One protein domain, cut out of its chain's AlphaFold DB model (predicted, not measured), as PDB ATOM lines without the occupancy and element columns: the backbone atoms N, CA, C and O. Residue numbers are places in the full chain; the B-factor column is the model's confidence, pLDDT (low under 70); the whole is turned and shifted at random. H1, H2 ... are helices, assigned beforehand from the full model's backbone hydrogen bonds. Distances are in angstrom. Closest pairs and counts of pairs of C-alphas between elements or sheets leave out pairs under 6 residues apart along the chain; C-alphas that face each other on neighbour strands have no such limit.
ATOM      1  N   HIS A 393      45.389  41.554 -59.827       77.19
ATOM      2  CA  HIS A 393      44.124  42.016 -59.231       77.19
ATOM      3  C   HIS A 393      44.224  42.155 -57.691       77.19
ATOM      4  O   HIS A 393      44.031  41.194 -56.926       77.19
ATOM      5  N   ALA A 394      44.509  43.379 -57.231       77.25
ATOM      6  CA  ALA A 394      44.923  43.718 -55.867       77.25
ATOM      7  C   ALA A 394      43.974  43.194 -54.778       77.25
ATOM      8  O   ALA A 394      44.403  42.624 -53.770       77.25
ATOM      9  N   ALA A 395      42.663  43.293 -55.008       77.69
ATOM     10  CA  ALA A 395      41.666  42.839 -54.047       77.69
ATOM     11  C   ALA A 395      41.685  41.313 -53.831       77.69
ATOM     12  O   ALA A 395      41.393  40.828 -52.732       77.69
ATOM     13  N   ALA A 396      42.100  40.541 -54.845       85.94
ATOM     14  CA  ALA A 396      42.288  39.093 -54.730       85.94
ATOM     15  C   ALA A 396      43.627  38.739 -54.078       85.94
ATOM     16  O   ALA A 396      43.660  37.788 -53.302       85.94
ATOM     17  N   LEU A 397      44.691  39.521 -54.298       90.56
ATOM     18  CA  LEU A 397      45.956  39.378 -53.566       90.56
ATOM     19  C   LEU A 397      45.754  39.605 -52.055       90.56
ATOM     20  O   LEU A 397      46.107  38.739 -51.252       90.56
ATOM     21  N   ASN A 398      45.098  40.704 -51.659       91.44
ATOM     22  CA  ASN A 398      44.763  40.983 -50.256       91.44
ATOM     23  C   ASN A 398      43.874  39.878 -49.648       91.44
ATOM     24  O   ASN A 398      44.150  39.369 -48.560       91.44
ATOM     25  N   SER A 399      42.831  39.456 -50.364       93.31
ATOM     26  CA  SER A 399      41.906  38.427 -49.874       93.31
ATOM     27  C   SER A 399      42.535  37.027 -49.795       93.31
ATOM     28  O   SER A 399      42.251  36.272 -48.857       93.31
ATOM     29  N   LEU A 400      43.446  36.695 -50.718       96.56
ATOM     30  CA  LEU A 400      44.275  35.491 -50.667       96.56
ATOM     31  C   LEU A 400      45.210  35.517 -49.453       96.56
ATOM     32  O   LEU A 400      45.306  34.514 -48.747       96.56
ATOM     33  N   ALA A 401      45.843  36.653 -49.154       97.19
ATOM     34  CA  ALA A 401      46.704  36.794 -47.984       97.19
ATOM     35  C   ALA A 401      45.947  36.541 -46.665       97.19
ATOM     36  O   ALA A 401      46.438  35.802 -45.807       97.19
ATOM     37  N   ILE A 402      44.708  37.035 -46.527       94.19
ATOM     38  CA  ILE A 402      43.828  36.720 -45.384       94.19
ATOM     39  C   ILE A 402      43.571  35.203 -45.288       94.19
ATOM     40  O   ILE A 402      43.709  34.611 -44.211       94.19
ATOM     41  N   ALA A 403      43.238  34.544 -46.405       92.81
ATOM     42  CA  ALA A 403      43.027  33.092 -46.450       92.81
ATOM     43  C   ALA A 403      44.303  32.302 -46.091       92.81
ATOM     44  O   ALA A 403      44.248  31.315 -45.351       92.81
ATOM     45  N   GLN A 404      45.468  32.769 -46.535       95.31
ATOM     46  CA  GLN A 404      46.770  32.176 -46.238       95.31
ATOM     47  C   GLN A 404      47.175  32.370 -44.766       95.31
ATOM     48  O   GLN A 404      47.626  31.411 -44.133       95.31
ATOM     49  N   VAL A 405      46.924  33.533 -44.146       94.00
ATOM     50  CA  VAL A 405      47.119  33.726 -42.692       94.00
ATOM     51  C   VAL A 405      46.218  32.796 -41.878       94.00
ATOM     52  O   VAL A 405      46.701  32.175 -40.926       94.00
ATOM     53  N   LYS A 406      44.945  32.621 -42.270       89.44
ATOM     54  CA  LYS A 406      44.027  31.643 -41.649       89.44
ATOM     55  C   LYS A 406      44.600  30.218 -41.696       89.44
ATOM     56  O   LYS A 406      44.517  29.496 -40.703       89.44
ATOM     57  N   GLN A 407      45.259  29.843 -42.794       90.81
ATOM     58  CA  GLN A 407      45.961  28.560 -42.955       90.81
ATOM     59  C   GLN A 407      47.367  28.496 -42.324       90.81
ATOM     60  O   GLN A 407      47.962  27.420 -42.274       90.81
ATOM     61  N   ARG A 408      47.892  29.610 -41.795       91.88
ATOM     62  CA  ARG A 408      49.268  29.775 -41.269       91.88
ATOM     63  C   ARG A 408      50.377  29.777 -42.333       91.88
ATOM     64  O   ARG A 408      51.550  29.616 -42.006       91.88
ATOM     65  N   GLN A 409      50.019  30.023 -43.588       94.81
ATOM     66  CA  GLN A 409      50.931  30.219 -44.715       94.81
ATOM     67  C   GLN A 409      51.449  31.674 -44.756       94.81
ATOM     68  O   GLN A 409      51.194  32.426 -45.692       94.81
ATOM     69  N   TYR A 410      52.161  32.108 -43.711       96.06
ATOM     70  CA  TYR A 410      52.511  33.526 -43.529       96.06
ATOM     71  C   TYR A 410      53.487  34.092 -44.581       96.06
ATOM     72  O   TYR A 410      53.452  35.285 -44.859       96.06
ATOM     73  N   GLY A 411      54.358  33.253 -45.155       96.44
ATOM     74  CA  GLY A 411      55.338  33.665 -46.171       96.44
ATOM     75  C   GLY A 411      54.693  34.090 -47.498       96.44
ATOM     76  O   GLY A 411      54.969  35.197 -47.954       96.44
ATOM     77  N   PRO A 412      53.812  33.262 -48.091       96.88
ATOM     78  CA  PRO A 412      52.963  33.669 -49.211       96.88
ATOM     79  C   PRO A 412      52.040  34.848 -48.878       96.88
ATOM     80  O   PRO A 412      51.923  35.768 -49.682       96.88
ATOM     81  N   ALA A 413      51.447  34.867 -47.676       97.44
ATOM     82  CA  ALA A 413      50.518  35.930 -47.294       97.44
ATOM     83  C   ALA A 413      51.170  37.319 -47.310       97.44
ATOM     84  O   ALA A 413      50.607  38.245 -47.887       97.44
ATOM     85  N   ILE A 414      52.367  37.465 -46.727       97.31
ATOM     86  CA  ILE A 414      53.051  38.760 -46.765       97.31
ATOM     87  C   ILE A 414      53.530  39.116 -48.176       97.31
ATOM     88  O   ILE A 414      53.399  40.267 -48.551       97.31
ATOM     89  N   ALA A 415      53.970  38.154 -48.995       96.56
ATOM     90  CA  ALA A 415      54.362  38.431 -50.383       96.56
ATOM     91  C   ALA A 415      53.200  38.984 -51.234       96.56
ATOM     92  O   ALA A 415      53.401  39.841 -52.090       96.56
ATOM     93  N   ASN A 416      51.970  38.537 -50.968       96.31
ATOM     94  CA  ASN A 416      50.773  39.106 -51.585       96.31
ATOM     95  C   ASN A 416      50.456  40.519 -51.055       96.31
ATOM     96  O   ASN A 416      50.038  41.372 -51.832       96.31
ATOM     97  N   TRP A 417      50.688  40.800 -49.768       95.12
ATOM     98  CA  TRP A 417      50.523  42.148 -49.202       95.12
ATOM     99  C   TRP A 417      51.627  43.137 -49.596       95.12
ATOM    100  O   TRP A 417      51.325  44.313 -49.767       95.12
ATOM    101  N   GLU A 418      52.861  42.673 -49.796       93.12
ATOM    102  CA  GLU A 418      53.967  43.443 -50.378       93.12
ATOM    103  C   GLU A 418      53.588  43.890 -51.800       93.12
ATOM    104  O   GLU A 418      53.520  45.088 -52.052       93.12
ATOM    105  N   ARG A 419      53.169  42.962 -52.681       86.44
ATOM    106  CA  ARG A 419      52.685  43.305 -54.038       86.44
ATOM    107  C   ARG A 419      51.560  44.343 -54.033       86.44
ATOM    108  O   ARG A 419      51.615  45.293 -54.804       86.44
ATOM    109  N   VAL A 420      50.562  44.203 -53.157       77.69
ATOM    110  CA  VAL A 420      49.444  45.164 -53.061       77.69
ATOM    111  C   VAL A 420      49.891  46.524 -52.515       77.69
ATOM    112  O   VAL A 420      49.367  47.557 -52.931       77.69
ATOM    113  N   ALA A 421      50.870  46.556 -51.608       76.19
ATOM    114  CA  ALA A 421      51.477  47.799 -51.137       76.19
ATOM    115  C   ALA A 421      52.328  48.478 -52.221       76.19
ATOM    116  O   ALA A 421      52.384  49.704 -52.265       76.19
ATOM    117  N   ASP A 422      52.970  47.716 -53.103       77.31
ATOM    118  CA  ASP A 422      53.765  48.261 -54.208       77.31
ATOM    119  C   ASP A 422      52.883  48.747 -55.372       77.31
ATOM    120  O   ASP A 422      53.192  49.771 -55.975       77.31
ATOM    121  N   GLN A 423      51.743  48.091 -55.620       68.44
ATOM    122  CA  GLN A 423      50.706  48.542 -56.559       68.44
ATOM    123  C   GLN A 423      49.984  49.819 -56.086       68.44
ATOM    124  O   GLN A 423      49.809  50.752 -56.862       68.44
ATOM    125  N   LEU A 424      49.532  49.858 -54.823       59.91
ATOM    126  CA  LEU A 424      48.595  50.879 -54.315       59.91
ATOM    127  C   LEU A 424      49.216  51.845 -53.283       59.91
ATOM    128  O   LEU A 424      48.505  52.606 -52.623       59.91
ATOM    129  N   GLY A 425      50.534  51.797 -53.085       69.19
ATOM    130  CA  GLY A 425      51.285  52.666 -52.174       69.19
ATOM    131  C   GLY A 425      51.061  52.369 -50.686       69.19
ATOM    132  O   GLY A 425      51.961  51.864 -50.013       69.19
ATOM    133  N   ASN A 426      49.886  52.721 -50.153       66.25
ATOM    134  CA  ASN A 426      49.530  52.562 -48.734       66.25
ATOM    135  C   ASN A 426      48.029  52.245 -48.502       66.25
ATOM    136  O   ASN A 426      47.324  53.028 -47.857       66.25
ATOM    137  N   PRO A 427      47.507  51.124 -49.033       71.25
ATOM    138  CA  PRO A 427      46.087  50.782 -48.925       71.25
ATOM    139  C   PRO A 427      45.671  50.422 -47.481       71.25
ATOM    140  O   PRO A 427      46.323  49.588 -46.834       71.25
ATOM    141  N   PRO A 428      44.570  50.996 -46.955       73.06
ATOM    142  CA  PRO A 428      44.213  50.900 -45.537       73.06
ATOM    143  C   PRO A 428      43.832  49.482 -45.091       73.06
ATOM    144  O   PRO A 428      44.055  49.127 -43.933       73.06
ATOM    145  N   GLU A 429      43.324  48.636 -45.989       80.88
ATOM    146  CA  GLU A 429      43.027  47.231 -45.701       80.88
ATOM    147  C   GLU A 429      44.310  46.450 -45.399       80.88
ATOM    148  O   GLU A 429      44.335  45.648 -44.467       80.88
ATOM    149  N   VAL A 430      45.399  46.718 -46.130       84.19
ATOM    150  CA  VAL A 430      46.700  46.079 -45.884       84.19
ATOM    151  C   VAL A 430      47.311  46.596 -44.586       84.19
ATOM    152  O   VAL A 430      47.765  45.785 -43.781       84.19
ATOM    153  N   VAL A 431      47.240  47.906 -44.314       83.56
ATOM    154  CA  VAL A 431      47.666  48.490 -43.025       83.56
ATOM    155  C   VAL A 431      46.947  47.818 -41.852       83.56
ATOM    156  O   VAL A 431      47.589  47.385 -40.889       83.56
ATOM    157  N   GLN A 432      45.623  47.673 -41.952       87.31
ATOM    158  CA  GLN A 432      44.812  47.006 -40.939       87.31
ATOM    159  C   GLN A 432      45.164  45.519 -40.817       87.31
ATOM    160  O   GLN A 432      45.330  45.024 -39.705       87.31
ATOM    161  N   ASN A 433      45.323  44.798 -41.929       94.19
ATOM    162  CA  ASN A 433      45.609  43.363 -41.924       94.19
ATOM    163  C   ASN A 433      47.018  43.035 -41.395       94.19
ATOM    164  O   ASN A 433      47.171  42.130 -40.572       94.19
ATOM    165  N   VAL A 434      48.040  43.793 -41.799       95.19
ATOM    166  CA  VAL A 434      49.423  43.672 -41.306       95.19
ATOM    167  C   VAL A 434      49.486  43.993 -39.809       95.19
ATOM    168  O   VAL A 434      50.015  43.197 -39.028       95.19
ATOM    169  N   GLY A 435      48.865  45.097 -39.376       93.12
ATOM    170  CA  GLY A 435      48.770  45.444 -37.956       93.12
ATOM    171  C   GLY A 435      48.003  44.401 -37.135       93.12
ATOM    172  O   GLY A 435      48.445  44.014 -36.052       93.12
ATOM    173  N   ARG A 436      46.908  43.860 -37.683       93.31
ATOM    174  CA  ARG A 436      46.110  42.798 -37.059       93.31
ATOM    175  C   ARG A 436      46.901  41.505 -36.910       93.31
ATOM    176  O   ARG A 436      46.818  40.874 -35.857       93.31
ATOM    177  N   PHE A 437      47.696  41.118 -37.906       96.00
ATOM    178  CA  PHE A 437      48.599  39.973 -37.789       96.00
ATOM    179  C   PHE A 437      49.581  40.153 -36.624       96.00
ATOM    180  O   PHE A 437      49.662  39.280 -35.756       96.00
ATOM    181  N   LEU A 438      50.266  41.298 -36.561       95.88
ATOM    182  CA  LEU A 438      51.253  41.588 -35.519       95.88
ATOM    183  C   LEU A 438      50.627  41.651 -34.124       95.88
ATOM    184  O   LEU A 438      51.116  40.990 -33.209       95.88
ATOM    185  N   HIS A 439      49.491  42.332 -33.971       93.94
ATOM    186  CA  HIS A 439      48.738  42.370 -32.716       93.94
ATOM    187  C   HIS A 439      48.329  40.967 -32.234       93.94
ATOM    188  O   HIS A 439      48.391  40.658 -31.041       93.94
ATOM    189  N   LEU A 440      47.943  40.075 -33.151       93.00
ATOM    190  CA  LEU A 440      47.582  38.696 -32.819       93.00
ATOM    191  C   LEU A 440      48.789  37.821 -32.453       93.00
ATOM    192  O   LEU A 440      48.619  36.876 -31.680       93.00
ATOM    193  N   VAL A 441      49.988  38.117 -32.960       93.75
ATOM    194  CA  VAL A 441      51.240  37.482 -32.510       93.75
ATOM    195  C   VAL A 441      51.638  38.014 -31.126       93.75
ATOM    196  O   VAL A 441      51.850  37.222 -30.213       93.75
ATOM    197  N   GLN A 442      51.624  39.336 -30.929       92.19
ATOM    198  CA  GLN A 442      51.933  40.004 -29.652       92.19
ATOM    199  C   GLN A 442      51.005  39.594 -28.491       92.19
ATOM    200  O   GLN A 442      51.374  39.733 -27.328       92.19
ATOM    201  N   THR A 443      49.804  39.085 -28.788       90.50
ATOM    202  CA  THR A 443      48.814  38.628 -27.793       90.50
ATOM    203  C   THR A 443      48.751  37.098 -27.617       90.50
ATOM    204  O   THR A 443      47.794  36.596 -27.025       90.50
ATOM    205  N   ASP A 444      49.735  36.336 -28.121       89.00
ATOM    206  CA  ASP A 444      49.790  34.854 -28.082       89.00
ATOM    207  C   ASP A 444      48.595  34.142 -28.776       89.00
ATOM    208  O   ASP A 444      48.294  32.962 -28.531       89.00
ATOM    209  N   ARG A 445      47.870  34.842 -29.663       87.25
ATOM    210  CA  ARG A 445      46.663  34.327 -30.349       87.25
ATOM    211  C   ARG A 445      47.000  33.654 -31.680       87.25
ATOM    212  O   ARG A 445      46.416  32.618 -32.022       87.25
ATOM    213  N   LEU A 446      47.973  34.207 -32.399       89.94
ATOM    214  CA  LEU A 446      48.717  33.565 -33.480       89.94
ATOM    215  C   LEU A 446      50.133  33.217 -33.003       89.94
ATOM    216  O   LEU A 446      50.574  33.649 -31.948       89.94
ATOM    217  N   ALA A 447      50.824  32.376 -33.772       90.25
ATOM    218  CA  ALA A 447      52.194  31.973 -33.480       90.25
ATOM    219  C   ALA A 447      52.981  31.983 -34.789       90.25
ATOM    220  O   ALA A 447      52.714  31.154 -35.660       90.25
ATOM    221  N   ALA A 448      53.907  32.928 -34.905       90.81
ATOM    222  CA  ALA A 448      54.870  33.055 -35.992       90.81
ATOM    223  C   ALA A 448      56.272  32.641 -35.502       90.81
ATOM    224  O   ALA A 448      56.443  32.256 -34.346       90.81
ATOM    225  N   ASN A 449      57.268  32.704 -36.385       91.94
ATOM    226  CA  ASN A 449      58.678  32.675 -36.004       91.94
ATOM    227  C   ASN A 449      59.311  34.047 -36.270       91.94
ATOM    228  O   ASN A 449      58.804  34.820 -37.085       91.94
ATOM    229  N   ASP A 450      60.423  34.329 -35.599       90.62
ATOM    230  CA  ASP A 450      61.094  35.631 -35.604       90.62
ATOM    231  C   ASP A 450      61.353  36.171 -37.032       90.62
ATOM    232  O   ASP A 450      61.083  37.348 -37.267       90.62
ATOM    233  N   PRO A 451      61.787  35.360 -38.028       93.88
ATOM    234  CA  PRO A 451      61.986  35.843 -39.399       93.88
ATOM    235  C   PRO A 451      60.699  36.274 -40.117       93.88
ATOM    236  O   PRO A 451      60.737  37.210 -40.911       93.88
ATOM    237  N   ILE A 452      59.565  35.605 -39.865       91.88
ATOM    238  CA  ILE A 452      58.264  36.011 -40.419       91.88
ATOM    239  C   ILE A 452      57.747  37.251 -39.695       91.88
ATOM    240  O   ILE A 452      57.319  38.190 -40.357       91.88
ATOM    241  N   GLN A 453      57.805  37.274 -38.360       93.12
ATOM    242  CA  GLN A 453      57.369  38.431 -37.578       93.12
ATOM    243  C   GLN A 453      58.142  39.689 -37.992       93.12
ATOM    244  O   GLN A 453      57.516  40.693 -38.311       93.12
ATOM    245  N   GLN A 454      59.470  39.595 -38.107       94.00
ATOM    246  CA  GLN A 454      60.319  40.690 -38.574       94.00
ATOM    247  C   GLN A 454      59.888  41.213 -39.951       94.00
ATOM    248  O   GLN A 454      59.840  42.420 -40.119       94.00
ATOM    249  N   ARG A 455      59.553  40.352 -40.927       95.88
ATOM    250  CA  ARG A 455      59.073  40.827 -42.242       95.88
ATOM    251  C   ARG A 455      57.766  41.612 -42.132       95.88
ATOM    252  O   ARG A 455      57.619  42.630 -42.795       95.88
ATOM    253  N   PHE A 456      56.835  41.163 -41.291       96.31
ATOM    254  CA  PHE A 456      55.588  41.890 -41.044       96.31
ATOM    255  C   PHE A 456      55.830  43.230 -40.332       96.31
ATOM    256  O   PHE A 456      55.172  44.209 -40.666       96.31
ATOM    257  N   GLU A 457      56.772  43.290 -39.386       94.88
ATOM    258  CA  GLU A 457      57.194  44.533 -38.719       94.88
ATOM    259  C   GLU A 457      57.902  45.491 -39.693       94.88
ATOM    260  O   GLU A 457      57.622  46.688 -39.677       94.88
ATOM    261  N   ASP A 458      58.761  44.962 -40.573       94.56
ATOM    262  CA  ASP A 458      59.458  45.712 -41.622       94.56
ATOM    263  C   ASP A 458      58.418  46.333 -42.596       94.56
ATOM    264  O   ASP A 458      58.404  47.552 -42.773       94.56
ATOM    265  N   LEU A 459      57.455  45.545 -43.110       92.00
ATOM    266  CA  LEU A 459      56.350  46.031 -43.961       92.00
ATOM    267  C   LEU A 459      55.419  47.024 -43.239       92.00
ATOM    268  O   LEU A 459      54.988  48.011 -43.837       92.00
ATOM    269  N   GLN A 460      55.104  46.807 -41.954       91.06
ATOM    270  CA  GLN A 460      54.309  47.772 -41.184       91.06
ATOM    271  C   GLN A 460      55.049  49.109 -41.046       91.06
ATOM    272  O   GLN A 460      54.428  50.166 -41.153       91.06
ATOM    273  N   GLY A 461      56.367  49.062 -40.827       85.94
ATOM    274  CA  GLY A 461      57.230  50.236 -40.767       85.94
ATOM    275  C   GLY A 461      57.264  51.005 -42.086       85.94
ATOM    276  O   GLY A 461      57.176  52.231 -42.068       85.94
ATOM    277  N   GLU A 462      57.324  50.306 -43.222       86.44
ATOM    278  CA  GLU A 462      57.219  50.930 -44.544       86.44
ATOM    279  C   GLU A 462      55.864  51.609 -44.757       86.44
ATOM    280  O   GLU A 462      55.826  52.802 -45.049       86.44
ATOM    281  N   LEU A 463      54.751  50.897 -44.563       80.12
ATOM    282  CA  LEU A 463      53.402  51.451 -44.738       80.12
ATOM    283  C   LEU A 463      53.160  52.678 -43.834       80.12
ATOM    284  O   LEU A 463      52.667  53.711 -44.291       80.12
ATOM    285  N   ALA A 464      53.590  52.611 -42.570       75.56
ATOM    286  CA  ALA A 464      53.502  53.726 -41.625       75.56
ATOM    287  C   ALA A 464      54.429  54.909 -41.978       75.56
ATOM    288  O   ALA A 464      54.156  56.042 -41.576       75.56
ATOM    289  N   ALA A 465      55.513  54.670 -42.724       71.44
ATOM    290  CA  ALA A 465      56.379  55.721 -43.254       71.44
ATOM    291  C   ALA A 465      55.833  56.357 -44.545       71.44
ATOM    292  O   ALA A 465      56.168  57.509 -44.824       71.44
ATOM    293  N   ARG A 466      54.994  55.642 -45.316       66.00
ATOM    294  CA  ARG A 466      54.456  56.111 -46.605       66.00
ATOM    295  C   ARG A 466      53.430  57.250 -46.442       66.00
ATOM    296  O   ARG A 466      53.581  58.267 -47.108       66.00
ATOM    297  N   VAL A 467      52.440  57.153 -45.537       52.50
ATOM    298  CA  VAL A 467      51.461  58.248 -45.279       52.50
ATOM    299  C   VAL A 467      51.024  58.323 -43.809       52.50
ATOM    300  O   VAL A 467      50.699  57.308 -43.197       52.50
ATOM    301  N   ARG A 468      50.896  59.540 -43.254       49.25
ATOM    302  CA  ARG A 468      50.214  59.778 -41.964       49.25
ATOM    303  C   ARG A 468      48.691  59.807 -42.150       49.25
ATOM    304  O   ARG A 468      48.136  60.864 -42.437       49.25
ATOM    305  N   GLY A 469      48.014  58.678 -41.961       46.19
ATOM    306  CA  GLY A 469      46.545  58.639 -41.990       46.19
ATOM    307  C   GLY A 469      45.969  57.274 -41.635       46.19
ATOM    308  O   GLY A 469      45.289  57.140 -40.622       46.19
ATOM    309  N   ALA A 470      46.286  56.252 -42.430       57.69
ATOM    310  CA  ALA A 470      45.917  54.878 -42.114       57.69
ATOM    311  C   ALA A 470      46.695  54.391 -40.878       57.69
ATOM    312  O   ALA A 470      47.924  54.442 -40.841       57.69
ATOM    313  N   SER A 471      45.979  53.906 -39.863       70.06
ATOM    314  CA  SER A 471      46.559  53.329 -38.648       70.06
ATOM    315  C   SER A 471      45.811  52.062 -38.253       70.06
ATOM    316  O   SER A 471      44.606  51.972 -38.467       70.06
ATOM    317  N   PHE A 472      46.512  51.101 -37.653       84.12
ATOM    318  CA  PHE A 472      45.911  49.843 -37.211       84.12
ATOM    319  C   PHE A 472      44.910  50.043 -36.057       84.12
ATOM    320  O   PHE A 472      45.252  50.578 -35.001       84.12
ATOM    321  N   GLU A 473      43.696  49.524 -36.235       82.50
ATOM    322  CA  GLU A 473      42.613  49.522 -35.254       82.50
ATOM    323  C   GLU A 473      42.459  48.133 -34.613       82.50
ATOM    324  O   GLU A 473      41.988  47.178 -35.237       82.50
ATOM    325  N   ALA A 474      42.782  48.013 -33.322       82.75
ATOM    326  CA  ALA A 474      42.682  46.737 -32.602       82.75
ATOM    327  C   ALA A 474      41.241  46.207 -32.439       82.75
ATOM    328  O   ALA A 474      41.052  45.004 -32.252       82.75
ATOM    329  N   GLY A 475      40.237  47.088 -32.521       81.00
ATOM    330  CA  GLY A 475      38.815  46.722 -32.497       81.00
ATOM    331  C   GLY A 475      38.271  46.198 -33.831       81.00
ATOM    332  O   GLY A 475      37.176  45.639 -33.851       81.00
ATOM    333  N   THR A 476      39.033  46.337 -34.920       78.44
ATOM    334  CA  THR A 476      38.601  46.022 -36.289       78.44
ATOM    335  C   THR A 476      39.128  44.647 -36.730       78.44
ATOM    336  O   THR A 476      40.236  44.213 -36.381       78.44
ATOM    337  N   GLY A 477      38.304  43.902 -37.467       81.56
ATOM    338  CA  GLY A 477      38.612  42.592 -38.041       81.56
ATOM    339  C   GLY A 477      39.675  42.617 -39.143       81.56
ATOM    340  O   GLY A 477      40.446  43.570 -39.276       81.56
ATOM    341  N   TRP A 478      39.748  41.527 -39.911       88.06
ATOM    342  CA  TRP A 478      40.488  41.534 -41.176       88.06
ATOM    343  C   TRP A 478      39.648  42.271 -42.217       88.06
ATOM    344  O   TRP A 478      38.436  42.073 -42.251       88.06
ATOM    345  N   LEU A 479      40.258  43.092 -43.065       83.31
ATOM    346  CA  LEU A 479      39.542  43.814 -44.114       83.31
ATOM    347  C   LEU A 479      39.806  43.170 -45.473       83.31
ATOM    348  O   LEU A 479      40.925  43.210 -45.990       83.31
ATOM    349  N   HIS A 480      38.762  42.580 -46.050       81.50
ATOM    350  CA  HIS A 480      38.748  42.291 -47.478       81.50
ATOM    351  C   HIS A 480      38.694  43.608 -48.267       81.50
ATOM    352  O   HIS A 480      38.158  44.607 -47.794       81.50
ATOM    353  N   MET A 481      39.274  43.601 -49.464       72.25
ATOM    354  CA  MET A 481      39.170  44.716 -50.406       72.25
ATOM    355  C   MET A 481      37.941  44.536 -51.292       72.25
ATOM    356  O   MET A 481      37.479  43.411 -51.519       72.25
ATOM    357  N   ILE A 482      37.455  45.649 -51.826       62.16
ATOM    358  CA  ILE A 482      36.375  45.659 -52.808       62.16
ATOM    359  C   ILE A 482      36.991  45.290 -54.170       62.16
ATOM    360  O   ILE A 482      38.047  45.832 -54.506       62.16
ATOM    361  N   PRO A 483      36.441  44.310 -54.909       60.94
ATOM    362  CA  PRO A 483      36.990  43.909 -56.200       60.94
ATOM    363  C   PRO A 483      36.734  44.977 -57.264       60.94
ATOM    364  O   PRO A 483      35.747  45.705 -57.186       60.94
ATOM    365  N   VAL A 484      37.586  45.007 -58.289       53.56
ATOM    366  CA  VAL A 484      37.340  45.786 -59.507       53.56
ATOM    367  C   VAL A 484      37.331  44.805 -60.672       53.56
ATOM    368  O   VAL A 484      38.326  44.130 -60.922       53.56
ATOM    369  N   PHE A 485      36.181  44.665 -61.331       58.25
ATOM    370  CA  PHE A 485      35.996  43.677 -62.396       58.25
ATOM    371  C   PHE A 485      36.279  44.272 -63.790       58.25
ATOM    372  O   PHE A 485      35.998  45.461 -64.001       58.25
ATOM    373  N   PRO A 486      36.787  43.465 -64.745       53.28
ATOM    374  CA  PRO A 486      36.987  43.869 -66.137       53.28
ATOM    375  C   PRO A 486      35.708  44.412 -66.768       53.28
ATOM    376  O   PRO A 486      34.611  43.969 -66.423       53.28
ATOM    377  N   ALA A 487      35.839  45.352 -67.709       48.88
ATOM    378  CA  ALA A 487      34.698  46.021 -68.342       48.88
ATOM    379  C   ALA A 487      33.667  45.033 -68.922       48.88
ATOM    380  O   ALA A 487      32.465  45.224 -68.748       48.88
ATOM    381  N   ASP A 488      34.127  43.926 -69.509       50.84
ATOM    382  CA  ASP A 488      33.270  42.880 -70.061       50.84
ATOM    383  C   ASP A 488      32.460  42.097 -69.006       50.84
ATOM    384  O   ASP A 488      31.443  41.510 -69.365       50.84
ATOM    385  N   GLU A 489      32.821  42.143 -67.716       51.91
ATOM    386  CA  GLU A 489      32.061  41.569 -66.588       51.91
ATOM    387  C   GLU A 489      31.230  42.592 -65.787       51.91
ATOM    388  O   GLU A 489      30.418  42.199 -64.937       51.91
ATOM    389  N   ARG A 490      31.405  43.901 -66.029       50.34
ATOM    390  CA  ARG A 490      30.645  44.956 -65.325       50.34
ATOM    391  C   ARG A 490      29.181  45.047 -65.777       50.34
ATOM    392  O   ARG A 490      28.353  45.533 -65.015       50.34
ATOM    393  N   GLY A 491      28.864  44.468 -66.936       42.19
ATOM    394  CA  GLY A 491      27.544  44.485 -67.565       42.19
ATOM    395  C   GLY A 491      27.505  45.519 -68.682       42.19
ATOM    396  O   GLY A 491      27.783  46.688 -68.444       42.19
ATOM    397  N   LEU A 724      29.848  51.815 -49.509       33.81
ATOM    398  CA  LEU A 724      30.372  51.377 -48.214       33.81
ATOM    399  C   LEU A 724      31.036  52.472 -47.390       33.81
ATOM    400  O   LEU A 724      30.896  52.490 -46.170       33.81
ATOM    401  N   GLN A 725      31.752  53.400 -48.028       32.56
ATOM    402  CA  GLN A 725      32.216  54.588 -47.309       32.56
ATOM    403  C   GLN A 725      31.007  55.477 -46.954       32.56
ATOM    404  O   GLN A 725      30.918  55.954 -45.824       32.56
ATOM    405  N   ALA A 726      29.991  55.516 -47.828       33.03
ATOM    406  CA  ALA A 726      28.652  56.021 -47.517       33.03
ATOM    407  C   ALA A 726      27.930  55.211 -46.415       33.03
ATOM    408  O   ALA A 726      27.322  55.794 -45.516       33.03
ATOM    409  N   SER A 727      28.038  53.872 -46.395       33.75
ATOM    410  CA  SER A 727      27.430  53.068 -45.314       33.75
ATOM    411  C   SER A 727      28.096  53.338 -43.957       33.75
ATOM    412  O   SER A 727      27.412  53.364 -42.936       33.75
ATOM    413  N   ARG A 728      29.402  53.636 -43.938       31.28
ATOM    414  CA  ARG A 728      30.136  54.118 -42.755       31.28
ATOM    415  C   ARG A 728      29.649  55.480 -42.243       31.28
ATOM    416  O   ARG A 728      29.811  55.739 -41.054       31.28
ATOM    417  N   ALA A 729      29.067  56.322 -43.098       33.16
ATOM    418  CA  ALA A 729      28.463  57.593 -42.694       33.16
ATOM    419  C   ALA A 729      27.039  57.415 -42.129       33.16
ATOM    420  O   ALA A 729      26.702  58.051 -41.133       33.16
ATOM    421  N   ASN A 730      26.229  56.524 -42.720       35.72
ATOM    422  CA  ASN A 730      24.793  56.411 -42.414       35.72
ATOM    423  C   ASN A 730      24.370  55.219 -41.527       35.72
ATOM    424  O   ASN A 730      23.226  55.192 -41.072       35.72
ATOM    425  N   GLN A 731      25.224  54.227 -41.245       31.27
ATOM    426  CA  GLN A 731      24.819  53.073 -40.425       31.27
ATOM    427  C   GLN A 731      25.076  53.270 -38.925       31.27
ATOM    428  O   GLN A 731      26.211  53.281 -38.454       31.27
ATOM    429  N   ALA A 732      23.993  53.249 -38.140       31.28
ATOM    430  CA  ALA A 732      24.012  53.224 -36.672       31.28
ATOM    431  C   ALA A 732      24.572  51.913 -36.052       31.28
ATOM    432  O   ALA A 732      24.448  51.681 -34.848       31.28
ATOM    433  N   SER A 733      25.193  51.046 -36.856       38.03
ATOM    434  CA  SER A 733      25.827  49.790 -36.448       38.03
ATOM    435  C   SER A 733      27.292  49.762 -36.893       38.03
ATOM    436  O   SER A 733      27.581  49.548 -38.066       38.03
ATOM    437  N   GLY A 734      28.224  49.950 -35.951       38.66
ATOM    438  CA  GLY A 734      29.668  50.046 -36.211       38.66
ATOM    439  C   GLY A 734      30.344  48.733 -36.639       38.66
ATOM    440  O   GLY A 734      31.074  48.110 -35.861       38.66
ATOM    441  N   ALA A 735      30.114  48.315 -37.882       44.66
ATOM    442  CA  ALA A 735      30.824  47.239 -38.565       44.66
ATOM    443  C   ALA A 735      30.949  47.576 -40.058       44.66
ATOM    444  O   ALA A 735      29.969  47.977 -40.677       44.66
ATOM    445  N   SER A 736      32.138  47.406 -40.643       51.25
ATOM    446  CA  SER A 736      32.285  47.469 -42.107       51.25
ATOM    447  C   SER A 736      31.862  46.125 -42.704       51.25
ATOM    448  O   SER A 736      32.138  45.086 -42.106       51.25
ATOM    449  N   ILE A 737      31.203  46.096 -43.864       49.34
ATOM    450  CA  ILE A 737      30.673  44.819 -44.371       49.34
ATOM    451  C   ILE A 737      31.800  43.873 -44.829       49.34
ATOM    452  O   ILE A 737      31.734  42.682 -44.556       49.34
ATOM    453  N   PHE A 738      32.901  44.387 -45.398       63.38
ATOM    454  CA  PHE A 738      34.093  43.583 -45.728       63.38
ATOM    455  C   PHE A 738      34.969  43.225 -44.504       63.38
ATOM    456  O   PHE A 738      36.093  42.739 -44.656       63.38
ATOM    457  N   GLU A 739      34.469  43.442 -43.282       76.56
ATOM    458  CA  GLU A 739      35.171  43.142 -42.037       76.56
ATOM    459  C   GLU A 739      34.978  41.683 -41.587       76.56
ATOM    460  O   GLU A 739      34.005  41.302 -40.929       76.56
ATOM    461  N   ASP A 740      35.974  40.847 -41.862       80.31
ATOM    462  CA  ASP A 740      36.015  39.485 -41.355       80.31
ATOM    463  C   ASP A 740      36.399  39.439 -39.861       80.31
ATOM    464  O   ASP A 740      37.570  39.503 -39.463       80.31
ATOM    465  N   ARG A 741      35.380  39.229 -39.019       81.44
ATOM    466  CA  ARG A 741      35.503  39.003 -37.567       81.44
ATOM    467  C   ARG A 741      35.800  37.538 -37.177       81.44
ATOM    468  O   ARG A 741      35.567  37.148 -36.027       81.44
TER     469      ARG A 741
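What this domain is: This is residues 393 to 491 and 724 to 741 of the 816 residues of the protein "Putative periplasmic serine endoprotease DegP-like" of Maioricimonas rarisocia (UniProt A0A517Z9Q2). Four helices, H1 to H4, form an up-and-down bundle, each running against the one before it, and a long tail runs from it out to the little helix H5, where residues 486 to 491 stick out free. A separate last piece, residues 724 to 741, holds the short helix H6 away from the bundle and comes back to the tail where residues 739 to 740 pair with residues 478 to 479. The printed part has 117 residues with six named helices, H1 to H6 in that order, and no named strand; the class is all helix. The whole is compact, with a radius of gyration of the C-alphas of 14.6 A and spans of 46 by 35 by 29 A.

Where its parts are: H1 is residues 394 to 407, 19.9 A long, and begins with C-alpha 394 at (44.923, 43.718, -55.867). H2 is residues 410 to 424 and H3 is residues 428 to 442, each 20.8 A from first to last C-alpha. H4, residues 450 to 466, is the longest helix at 24.2 A, and its C-alpha 466 is at (54.456, 56.111, -46.605). H5 is residues 487 to 490. H6 is residues 725 to 730, and its C-alpha 730 is at (24.793, 56.411, -42.414).

How they stand to each other: H1 and H2 touch as a helical hairpin, at a shallow tilt of 18 degrees, opposite ways; their closest C-alphas, of Ala 401 and Ala 413, are 4.0 A apart. H1 and H3 only just touch, with 3 pairs of C-alphas within 8 A, through residues 398 to 402 of H1 and 429 to 433 of H3 alone; the closest C-alphas, of Asn 398 and Val 430, are 7.0 A apart. H2 and H3, also a helical hairpin, only just touch, with 3 such pairs, through residues 417 to 421 of H2 and residue 430 of H3 alone; the closest C-alphas, of Trp 417 and Val 430, are 6.4 A apart. H2 and H4 touch, running the same way at a shallow tilt of 13 degrees, with the C-alphas of Gly 411 and Ile 452 closest at 6.9 A. H3 and H4 form a third helical hairpin, at a tilt of 36 degrees, only just steep, with the C-alphas of Val 434 and Gln 460 closest at 6.4 A. H1 and H4 are apart, and H5 and H6 touch no helix. Every O i to N i+4 pair is within hydrogen-bond range in H1, H2, H3, H4 and H6; H5 is too short for such a pair.

The domain as a whole: The two C-alphas farthest apart, of Asp 450 and Gly 491, are 47.2 A apart. Residues 492 to 723 are not printed, and C-alphas 491 and 724 are 20.7 A apart across the cut. H4 to H5 is a long link of 20 residues. The mean pLDDT of the printed part is 76.6, and residues 423 to 426, 466 to 470, 482 to 491 and 724 to 738 are under 70.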